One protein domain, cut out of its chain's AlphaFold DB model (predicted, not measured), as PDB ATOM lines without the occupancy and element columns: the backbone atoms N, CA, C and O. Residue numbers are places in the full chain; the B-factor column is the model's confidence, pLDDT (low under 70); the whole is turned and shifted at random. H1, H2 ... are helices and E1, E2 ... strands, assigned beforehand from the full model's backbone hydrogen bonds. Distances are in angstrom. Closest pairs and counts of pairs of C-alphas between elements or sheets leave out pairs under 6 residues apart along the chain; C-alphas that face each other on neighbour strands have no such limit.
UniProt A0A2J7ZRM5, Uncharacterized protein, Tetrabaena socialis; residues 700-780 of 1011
ATOM      1  N   ALA A 700     227.051 166.561 241.124       88.44
ATOM      2  CA  ALA A 700     227.309 165.958 242.439       88.44
ATOM      3  C   ALA A 700     226.111 165.200 243.056       88.44
ATOM      4  O   ALA A 700     226.254 164.527 244.077       88.44
ATOM      5  N   LEU A 701     224.919 165.311 242.460       89.75
ATOM      6  CA  LEU A 701     223.684 164.704 242.956       89.75
ATOM      7  C   LEU A 701     222.832 164.192 241.787       89.75
ATOM      8  O   LEU A 701     222.492 164.952 240.881       89.75
ATOM      9  N   LEU A 702     222.460 162.913 241.838       91.56
ATOM     10  CA  LEU A 702     221.554 162.251 240.903       91.56
ATOM     11  C   LEU A 702     220.255 161.882 241.631       91.56
ATOM     12  O   LEU A 702     220.269 161.066 242.549       91.56
ATOM     13  N   LEU A 703     219.131 162.457 241.199       92.62
ATOM     14  CA  LEU A 703     217.798 162.163 241.736       92.62
ATOM     15  C   LEU A 703     217.003 161.325 240.727       92.62
ATOM     16  O   LEU A 703     216.741 161.791 239.617       92.62
ATOM     17  N   ALA A 704     216.589 160.118 241.111       91.25
ATOM     18  CA  ALA A 704     215.762 159.239 240.287       91.25
ATOM     19  C   ALA A 704     214.370 159.032 240.899       91.25
ATOM     20  O   ALA A 704     214.205 158.883 242.109       91.25
ATOM     21  N   SER A 705     213.348 159.011 240.040       92.31
ATOM     22  CA  SER A 705     211.960 158.799 240.464       92.31
ATOM     23  C   SER A 705     211.641 157.328 240.725       92.31
ATOM     24  O   SER A 705     210.810 157.040 241.578       92.31
ATOM     25  N   GLY A 706     212.286 156.416 239.991       90.75
ATOM     26  CA  GLY A 706     212.250 154.977 240.256       90.75
ATOM     27  C   GLY A 706     213.332 154.555 241.251       90.75
ATOM     28  O   GLY A 706     214.229 155.333 241.579       90.75
ATOM     29  N   HIS A 707     213.253 153.314 241.728       91.00
ATOM     30  CA  HIS A 707     214.290 152.702 242.559       91.00
ATOM     31  C   HIS A 707     215.631 152.618 241.802       91.00
ATOM     32  O   HIS A 707     215.669 152.256 240.626       91.00
ATOM     33  N   ILE A 708     216.721 152.959 242.493       90.12
ATOM     34  CA  ILE A 708     218.094 152.639 242.094       90.12
ATOM     35  C   ILE A 708     218.513 151.485 243.016       90.12
ATOM     36  O   ILE A 708     218.400 151.684 244.224       90.12
ATOM     37  N   PRO A 709     218.969 150.329 242.499       89.75
ATOM     38  CA  PRO A 709     219.482 149.247 243.339       89.75
ATOM     39  C   PRO A 709     220.636 149.726 244.220       89.75
ATOM     40  O   PRO A 709     221.481 150.500 243.758       89.75
ATOM     41  N   ASP A 710     220.682 149.269 245.468       90.00
ATOM     42  CA  ASP A 710     221.635 149.771 246.463       90.00
ATOM     43  C   ASP A 710     223.089 149.506 246.040       90.00
ATOM     44  O   ASP A 710     223.964 150.339 246.275       90.00
ATOM     45  N   GLU A 711     223.349 148.421 245.306       90.00
ATOM     46  CA  GLU A 711     224.659 148.112 244.726       90.00
ATOM     47  C   GLU A 711     225.056 149.118 243.636       90.00
ATOM     48  O   GLU A 711     226.231 149.450 243.488       90.00
ATOM     49  N   VAL A 712     224.086 149.634 242.870       89.50
ATOM     50  CA  VAL A 712     224.316 150.675 241.853       89.50
ATOM     51  C   VAL A 712     224.534 152.030 242.523       89.50
ATOM     52  O   VAL A 712     225.403 152.781 242.086       89.50
ATOM     53  N   ALA A 713     223.788 152.343 243.586       90.19
ATOM     54  CA  ALA A 713     223.975 153.573 244.355       90.19
ATOM     55  C   ALA A 713     225.349 153.598 245.051       90.19
ATOM     56  O   ALA A 713     226.091 154.571 244.895       90.19
ATOM     57  N   ALA A 714     225.726 152.504 245.721       88.06
ATOM     58  CA  ALA A 714     227.047 152.318 246.318       88.06
ATOM     59  C   ALA A 714     228.157 152.390 245.259       88.06
ATOM     60  O   ALA A 714     229.079 153.187 245.395       88.06
ATOM     61  N   ALA A 715     228.030 151.670 244.137       88.44
ATOM     62  CA  ALA A 715     229.032 151.724 243.074       88.44
ATOM     63  C   ALA A 715     229.148 153.110 242.407       88.44
ATOM     64  O   ALA A 715     230.233 153.468 241.953       88.44
ATOM     65  N   VAL A 716     228.080 153.917 242.339       90.75
ATOM     66  CA  VAL A 716     228.168 155.323 241.891       90.75
ATOM     67  C   VAL A 716     228.936 156.174 242.906       90.75
ATOM     68  O   VAL A 716     229.784 156.974 242.504       90.75
ATOM     69  N   TYR A 717     228.697 155.977 244.203       91.44
ATOM     70  CA  TYR A 717     229.417 156.673 245.268       91.44
ATOM     71  C   TYR A 717     230.908 156.290 245.285       91.44
ATOM     72  O   TYR A 717     231.767 157.156 245.124       91.44
ATOM     73  N   ASP A 718     231.229 154.997 245.354       89.88
ATOM     74  CA  ASP A 718     232.604 154.491 245.448       89.88
ATOM     75  C   ASP A 718     233.442 154.843 244.211       89.88
ATOM     76  O   ASP A 718     234.557 155.351 244.327       89.88
ATOM     77  N   ILE A 719     232.900 154.636 243.004       89.38
ATOM     78  CA  ILE A 719     233.629 154.888 241.746       89.38
ATOM     79  C   ILE A 719     233.770 156.396 241.470       89.38
ATOM     80  O   ILE A 719     234.669 156.796 240.730       89.38
ATOM     81  N   SER A 720     232.941 157.246 242.087       89.31
ATOM     82  CA  SER A 720     233.133 158.703 242.078       89.31
ATOM     83  C   SER A 720     234.003 159.225 243.230       89.31
ATOM     84  O   SER A 720     234.228 160.432 243.304       89.31
ATOM     85  N   GLY A 721     234.487 158.364 244.133       91.19
ATOM     86  CA  GLY A 721     235.216 158.787 245.334       91.19
ATOM     87  C   GLY A 721     234.366 159.642 246.284       91.19
ATOM     88  O   GLY A 721     234.887 160.549 246.929       91.19
ATOM     89  N   GLY A 722     233.052 159.408 246.310       89.12
ATOM     90  CA  GLY A 722     232.066 160.200 247.045       89.12
ATOM     91  C   GLY A 722     231.645 161.510 246.369       89.12
ATOM     92  O   GLY A 722     230.854 162.257 246.942       89.12
ATOM     93  N   ALA A 723     232.134 161.810 245.158       87.69
ATOM     94  CA  ALA A 723     231.806 163.053 244.454       87.69
ATOM     95  C   ALA A 723     230.381 163.090 243.865       87.69
ATOM     96  O   ALA A 723     229.902 164.174 243.532       87.69
ATOM     97  N   VAL A 724     229.709 161.940 243.719       90.00
ATOM     98  CA  VAL A 724     228.331 161.836 243.213       90.00
ATOM     99  C   VAL A 724     227.472 161.006 244.166       90.00
ATOM    100  O   VAL A 724     227.670 159.800 244.303       90.00
ATOM    101  N   LEU A 725     226.468 161.638 244.776       89.31
ATOM    102  CA  LEU A 725     225.424 160.949 245.536       89.31
ATOM    103  C   LEU A 725     224.259 160.569 244.610       89.31
ATOM    104  O   LEU A 725     223.759 161.412 243.864       89.31
ATOM    105  N   ALA A 726     223.790 159.323 244.679       90.75
ATOM    106  CA  ALA A 726     222.614 158.851 243.949       90.75
ATOM    107  C   ALA A 726     221.457 158.553 244.915       90.75
ATOM    108  O   ALA A 726     221.629 157.802 245.869       90.75
ATOM    109  N   VAL A 727     220.277 159.124 244.655       90.38
ATOM    110  CA  VAL A 727     219.068 158.940 245.473       90.38
ATOM    111  C   VAL A 727     217.916 158.484 244.578       90.38
ATOM    112  O   VAL A 727     217.458 159.230 243.710       90.38
ATOM    113  N   GLY A 728     217.468 157.244 244.776       91.50
ATOM    114  CA  GLY A 728     216.326 156.652 244.076       91.50
ATOM    115  C   GLY A 728     215.035 156.668 244.895       91.50
ATOM    116  O   GLY A 728     215.006 157.117 246.036       91.50
ATOM    117  N   GLY A 729     213.955 156.154 244.306       90.31
ATOM    118  CA  GLY A 729     212.678 155.906 244.990       90.31
ATOM    119  C   GLY A 729     211.862 157.155 245.348       90.31
ATOM    120  O   GLY A 729     210.811 157.037 245.965       90.31
ATOM    121  N   LEU A 730     212.301 158.349 244.937       86.06
ATOM    122  CA  LEU A 730     211.674 159.627 245.304       86.06
ATOM    123  C   LEU A 730     210.283 159.843 244.675       86.06
ATOM    124  O   LEU A 730     209.546 160.747 245.072       86.06
ATOM    125  N   GLY A 731     209.924 159.058 243.658       91.00
ATOM    126  CA  GLY A 731     208.699 159.238 242.888       91.00
ATOM    127  C   GLY A 731     208.744 160.454 241.952       91.00
ATOM    128  O   GLY A 731     209.484 161.425 242.129       91.00
ATOM    129  N   LEU A 732     207.921 160.416 240.901       89.38
ATOM    130  CA  LEU A 732     207.959 161.421 239.828       89.38
ATOM    131  C   LEU A 732     207.598 162.840 240.308       89.38
ATOM    132  O   LEU A 732     208.064 163.823 239.732       89.38
ATOM    133  N   ARG A 733     206.781 162.964 241.363       87.44
ATOM    134  CA  ARG A 733     206.361 164.262 241.915       87.44
ATOM    135  C   ARG A 733     207.499 164.968 242.655       87.44
ATOM    136  O   ARG A 733     207.735 166.140 242.373       87.44
ATOM    137  N   ALA A 734     208.231 164.269 243.529       87.06
ATOM    138  CA  ALA A 734     209.339 164.874 244.268       87.06
ATOM    139  C   ALA A 734     210.505 165.235 243.339       87.06
ATOM    140  O   ALA A 734     211.036 166.336 243.444       87.06
ATOM    141  N   VAL A 735     210.839 164.382 242.360       89.75
ATOM    142  CA  VAL A 735     211.874 164.704 241.360       89.75
ATOM    143  C   VAL A 735     211.492 165.930 240.527       89.75
ATOM    144  O   VAL A 735     212.338 166.789 240.301       89.75
ATOM    145  N   ARG A 736     210.223 166.078 240.115       89.81
ATOM    146  CA  ARG A 736     209.756 167.290 239.411       89.81
ATOM    147  C   ARG A 736     209.827 168.545 240.286       89.81
ATOM    148  O   ARG A 736     210.261 169.580 239.790       89.81
ATOM    149  N   ALA A 737     209.440 168.453 241.559       84.62
ATOM    150  CA  ALA A 737     209.525 169.567 242.505       84.62
ATOM    151  C   ALA A 737     210.982 169.976 242.786       84.62
ATOM    152  O   ALA A 737     211.315 171.152 242.681       84.62
ATOM    153  N   ALA A 738     211.866 169.012 243.062       85.62
ATOM    154  CA  ALA A 738     213.286 169.250 243.316       85.62
ATOM    155  C   ALA A 738     214.018 169.792 242.077       85.62
ATOM    156  O   ALA A 738     214.798 170.737 242.191       85.62
ATOM    157  N   ALA A 739     213.735 169.248 240.889       86.75
ATOM    158  CA  ALA A 739     214.292 169.751 239.636       86.75
ATOM    159  C   ALA A 739     213.878 171.213 239.403       86.75
ATOM    160  O   ALA A 739     214.743 172.063 239.204       86.75
ATOM    161  N   ALA A 740     212.585 171.528 239.535       83.88
ATOM    162  CA  ALA A 740     212.087 172.890 239.376       83.88
ATOM    163  C   ALA A 740     212.634 173.859 240.445       83.88
ATOM    164  O   ALA A 740     213.057 174.951 240.079       83.88
ATOM    165  N   ALA A 741     212.729 173.443 241.718       82.31
ATOM    166  CA  ALA A 741     213.368 174.216 242.793       82.31
ATOM    167  C   ALA A 741     214.824 174.594 242.478       82.31
ATOM    168  O   ALA A 741     215.298 175.656 242.874       82.31
ATOM    169  N   CYS A 742     215.534 173.720 241.758       82.19
ATOM    170  CA  CYS A 742     216.933 173.906 241.383       82.19
ATOM    171  C   CYS A 742     217.117 174.455 239.950       82.19
ATOM    172  O   CYS A 742     218.237 174.463 239.438       82.19
ATOM    173  N   GLY A 743     216.037 174.870 239.273       83.00
ATOM    174  CA  GLY A 743     216.073 175.385 237.897       83.00
ATOM    175  C   GLY A 743     216.434 174.354 236.813       83.00
ATOM    176  O   GLY A 743     216.801 174.741 235.705       83.00
ATOM    177  N   ALA A 744     216.351 173.055 237.110       86.31
ATOM    178  CA  ALA A 744     216.690 171.959 236.206       86.31
ATOM    179  C   ALA A 744     215.452 171.325 235.545       86.31
ATOM    180  O   ALA A 744     214.376 171.236 236.138       86.31
ATOM    181  N   ALA A 745     215.619 170.805 234.327       86.00
ATOM    182  CA  ALA A 745     214.631 169.948 233.674       86.00
ATOM    183  C   ALA A 745     214.876 168.454 233.993       86.00
ATOM    184  O   ALA A 745     216.003 167.984 233.834       86.00
ATOM    185  N   PRO A 746     213.858 167.665 234.389       86.19
ATOM    186  CA  PRO A 746     214.019 166.223 234.579       86.19
ATOM    187  C   PRO A 746     214.200 165.505 233.229       86.19
ATOM    188  O   PRO A 746     213.409 165.700 232.305       86.19
ATOM    189  N   ALA A 747     215.218 164.648 233.121       85.31
ATOM    190  CA  ALA A 747     215.486 163.845 231.928       85.31
ATOM    191  C   ALA A 747     214.794 162.471 232.003       85.31
ATOM    192  O   ALA A 747     214.832 161.810 233.038       85.31
ATOM    193  N   ALA A 748     214.206 162.010 230.892       81.62
ATOM    194  CA  ALA A 748     213.590 160.678 230.796       81.62
ATOM    195  C   ALA A 748     214.605 159.541 230.538       81.62
ATOM    196  O   ALA A 748     214.276 158.369 230.687       81.62
ATOM    197  N   SER A 749     215.834 159.881 230.138       80.62
ATOM    198  CA  SER A 749     216.957 158.957 229.946       80.62
ATOM    199  C   SER A 749     218.273 159.706 230.155       80.62
ATOM    200  O   SER A 749     218.363 160.901 229.865       80.62
ATOM    201  N   LEU A 750     219.315 158.987 230.581       73.50
ATOM    202  CA  LEU A 750     220.689 159.495 230.674       73.50
ATOM    203  C   LEU A 750     221.236 159.958 229.309       73.50
ATOM    204  O   LEU A 750     222.084 160.844 229.257       73.50
ATOM    205  N   SER A 751     220.708 159.422 228.204       72.88
ATOM    206  CA  SER A 751     221.032 159.851 226.834       72.88
ATOM    207  C   SER A 751     220.483 161.238 226.463       72.88
ATOM    208  O   SER A 751     220.872 161.785 225.435       72.88
ATOM    209  N   PHE A 752     219.589 161.815 227.276       73.50
ATOM    210  CA  PHE A 752     219.031 163.163 227.089       73.50
ATOM    211  C   PHE A 752     219.549 164.178 228.121       73.50
ATOM    212  O   PHE A 752     218.988 165.269 228.255       73.50
ATOM    213  N   LEU A 753     220.620 163.839 228.847       74.88
ATOM    214  CA  LEU A 753     221.323 164.800 229.692       74.88
ATOM    215  C   LEU A 753     221.892 165.939 228.835       74.88
ATOM    216  O   LEU A 753     222.493 165.729 227.784       74.88
ATOM    217  N   SER A 754     221.651 167.169 229.278       73.81
ATOM    218  CA  SER A 754     222.091 168.385 228.599       73.81
ATOM    219  C   SER A 754     222.312 169.503 229.614       73.81
ATOM    220  O   SER A 754     221.867 169.422 230.756       73.81
ATOM    221  N   GLY A 755     222.909 170.621 229.192       70.31
ATOM    222  CA  GLY A 755     223.113 171.785 230.065       70.31
ATOM    223  C   GLY A 755     221.836 172.420 230.650       70.31
ATOM    224  O   GLY A 755     221.950 173.341 231.451       70.31
ATOM    225  N   ARG A 756     220.633 171.957 230.261       71.75
ATOM    226  CA  ARG A 756     219.333 172.356 230.838       71.75
ATOM    227  C   ARG A 756     218.772 171.356 231.860       71.75
ATOM    228  O   ARG A 756     217.837 171.692 232.579       71.75
ATOM    229  N   THR A 757     219.312 170.139 231.937       75.50
ATOM    230  CA  THR A 757     218.862 169.097 232.882       75.50
ATOM    231  C   THR A 757     219.688 169.065 234.169       75.50
ATOM    232  O   THR A 757     219.550 168.147 234.970       75.50
ATOM    233  N   VAL A 758     220.584 170.039 234.357       76.31
ATOM    234  CA  VAL A 758     221.591 170.056 235.424       76.31
ATOM    235  C   VAL A 758     221.527 171.393 236.150       76.31
ATOM    236  O   VAL A 758     221.776 172.443 235.560       76.31
ATOM    237  N   ALA A 759     221.203 171.348 237.440       76.06
ATOM    238  CA  ALA A 759     221.198 172.522 238.299       76.06
ATOM    239  C   ALA A 759     222.628 173.022 238.545       76.06
ATOM    240  O   ALA A 759     223.495 172.264 238.987       76.06
ATOM    241  N   ARG A 760     222.881 174.313 238.309       70.94
ATOM    242  CA  ARG A 760     224.160 174.941 238.659       70.94
ATOM    243  C   ARG A 760     224.139 175.363 240.124       70.94
ATOM    244  O   ARG A 760     223.437 176.300 240.478       70.94
ATOM    245  N   GLY A 761     224.939 174.694 240.950       64.00
ATOM    246  CA  GLY A 761     225.106 175.058 242.357       64.00
ATOM    247  C   GLY A 761     223.914 174.679 243.235       64.00
ATOM    248  O   GLY A 761     223.334 175.541 243.894       64.00
ATOM    249  N   VAL A 762     223.585 173.384 243.302       57.25
ATOM    250  CA  VAL A 762     222.796 172.850 244.426       57.25
ATOM    251  C   VAL A 762     223.537 173.221 245.714       57.25
ATOM    252  O   VAL A 762     224.635 172.721 245.961       57.25
ATOM    253  N   ARG A 763     222.984 174.151 246.504       55.09
ATOM    254  CA  ARG A 763     223.614 174.602 247.754       55.09
ATOM    255  C   ARG A 763     223.820 173.405 248.683       55.09
ATOM    256  O   ARG A 763     222.959 172.531 248.770       55.09
ATOM    257  N   GLY A 764     224.911 173.418 249.451       51.94
ATOM    258  CA  GLY A 764     225.182 172.390 250.463       51.94
ATOM    259  C   GLY A 764     224.047 172.223 251.483       51.94
ATOM    260  O   GLY A 764     223.872 171.133 252.013       51.94
ATOM    261  N   THR A 765     223.216 173.252 251.684       50.78
ATOM    262  CA  THR A 765     221.993 173.205 252.502       50.78
ATOM    263  C   THR A 765     220.902 172.281 251.954       50.78
ATOM    264  O   THR A 765     220.079 171.825 252.732       50.78
ATOM    265  N   LEU A 766     220.892 171.938 250.661       54.47
ATOM    266  CA  LEU A 766     219.935 170.981 250.080       54.47
ATOM    267  C   LEU A 766     220.395 169.524 250.278       54.47
ATOM    268  O   LEU A 766     219.577 168.632 250.484       54.47
ATOM    269  N   ALA A 767     221.713 169.291 250.286       51.06
ATOM    270  CA  ALA A 767     222.298 167.993 250.628       51.06
ATOM    271  C   ALA A 767     222.287 167.748 252.148       51.06
ATOM    272  O   ALA A 767     221.839 166.699 252.600       51.06
ATOM    273  N   ALA A 768     222.708 168.736 252.946       44.72
ATOM    274  CA  ALA A 768     222.659 168.685 254.409       44.72
ATOM    275  C   ALA A 768     221.228 168.795 254.966       44.72
ATOM    276  O   ALA A 768     220.960 168.292 256.051       44.72
ATOM    277  N   GLY A 769     220.319 169.444 254.229       47.25
ATOM    278  CA  GLY A 769     218.893 169.549 254.554       47.25
ATOM    279  C   GLY A 769     218.142 168.228 254.428       47.25
ATOM    280  O   GLY A 769     217.112 168.017 255.067       47.25
ATOM    281  N   GLY A 770     218.646 167.356 253.550       47.84
ATOM    282  CA  GLY A 770     217.845 166.336 252.895       47.84
ATOM    283  C   GLY A 770     216.714 166.946 252.053       47.84
ATOM    284  O   GLY A 770     216.325 168.103 252.194       47.84
ATOM    285  N   LEU A 771     216.086 166.120 251.219       52.25
ATOM    286  CA  LEU A 771     214.810 166.459 250.570       52.25
ATOM    287  C   LEU A 771     213.632 166.243 251.548       52.25
ATOM    288  O   LEU A 771     212.635 165.619 251.205       52.25
ATOM    289  N   GLY A 772     213.798 166.685 252.802       48.84
ATOM    290  CA  GLY A 772     212.972 166.284 253.948       48.84
ATOM    291  C   GLY A 772     213.290 164.882 254.505       48.84
ATOM    292  O   GLY A 772     212.479 164.306 255.226       48.84
ATOM    293  N   LEU A 773     214.454 164.323 254.150       45.06
ATOM    294  CA  LEU A 773     214.840 162.917 254.375       45.06
ATOM    295  C   LEU A 773     215.945 162.716 255.437       45.06
ATOM    296  O   LEU A 773     216.476 161.616 255.554       45.06
ATOM    297  N   GLY A 774     216.334 163.766 256.166       41.72
ATOM    298  CA  GLY A 774     217.466 163.749 257.101       41.72
ATOM    299  C   GLY A 774     217.127 164.294 258.489       41.72
ATOM    300  O   GLY A 774     216.064 164.870 258.710       41.72
ATOM    301  N   ASP A 775     218.048 164.106 259.435       42.75
ATOM    302  CA  ASP A 775     217.851 164.439 260.847       42.75
ATOM    303  C   ASP A 775     217.883 165.967 261.080       42.75
ATOM    304  O   ASP A 775     218.938 166.588 261.254       42.75
ATOM    305  N   TYR A 776     216.698 166.591 261.060       46.16
ATOM    306  CA  TYR A 776     216.477 168.049 261.056       46.16
ATOM    307  C   TYR A 776     217.233 168.840 262.142       46.16
ATOM    308  O   TYR A 776     217.462 170.042 261.992       46.16
ATOM    309  N   ARG A 777     217.650 168.182 263.231       44.09
ATOM    310  CA  ARG A 777     218.395 168.790 264.347       44.09
ATOM    311  C   ARG A 777     219.754 169.373 263.932       44.09
ATOM    312  O   ARG A 777     220.219 170.308 264.575       44.09
ATOM    313  N   ALA A 778     220.377 168.858 262.870       43.09
ATOM    314  CA  ALA A 778     221.721 169.269 262.446       43.09
ATOM    315  C   ALA A 778     221.778 170.617 261.692       43.09
ATOM    316  O   ALA A 778     222.858 171.193 261.545       43.09
ATOM    317  N   LEU A 779     220.641 171.117 261.195       41.69
ATOM    318  CA  LEU A 779     220.582 172.293 260.312       41.69
ATOM    319  C   LEU A 779     220.444 173.607 261.073       41.69
ATOM    320  O   LEU A 779     221.209 174.540 260.829       41.69
ATOM    321  N   GLY A 780     219.516 173.658 262.035       46.28
ATOM    322  CA  GLY A 780     219.215 174.878 262.793       46.28
ATOM    323  C   GLY A 780     220.420 175.459 263.542       46.28
ATOM    324  O   GLY A 780     220.475 176.660 263.760       46.28
TER     325      GLY A 780
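Overview. This is residues 700 to 780 of the 1011 residues of an uncharacterized protein of Tetrabaena socialis (UniProt A0A2J7ZRM5). Two short parallel strands, E1 and E2, lie side by side in the middle, with H1 beside E2 and H2 near the last residue of E1; a long loop then leads to small H3, set off from them. The 81 printed residues, mostly helix by class but under half in named elements, run E1, H1, E2, H2, H3. The whole is compact, radius of gyration of the C-alphas 12.8 A, spanning 39 by 28 by 22 A.

Arrangement. E1, residues 701 to 703, and E2, residues 725 to 727, are parallel at 12 degrees, with N 702 and O 725 2.8 A apart, within hydrogen-bond range. With H1, residues 710 to 719, they form a strand-helix-strand unit, parallel neighbour strands joined through a helix, its crossover right-handed. The closest C-alphas of H1 and E2, Ala 713 and Ala 726, are 5.5 A apart. The closest of E1 and H2, residues 731 to 741, are Leu 703 and Val 735, 6.5 A. H3, residues 764 to 769, is apart from H1, H2 and E2, and only just from E1, at 8.5 A. In H1, H2 and H3 every O i to N i+4 pair is within hydrogen-bond range.

Along the chain. E1 begins at C-alpha 701 (223.684, 164.704, 242.956) and is 6.5 A long, H1 13.9 A, E2 6.7 A, H2 15.7 A and H3 8.0 A, ending at C-alpha 769 (218.893, 169.549, 254.554).

Size, cuts and confidence. The C-alphas farthest apart, of Ser 751 and Gly 780, are 39.0 A apart. The printed part has no cut. The link H2 to H3 is long, 22 residues. Residues 761 to 780 have pLDDT under 70.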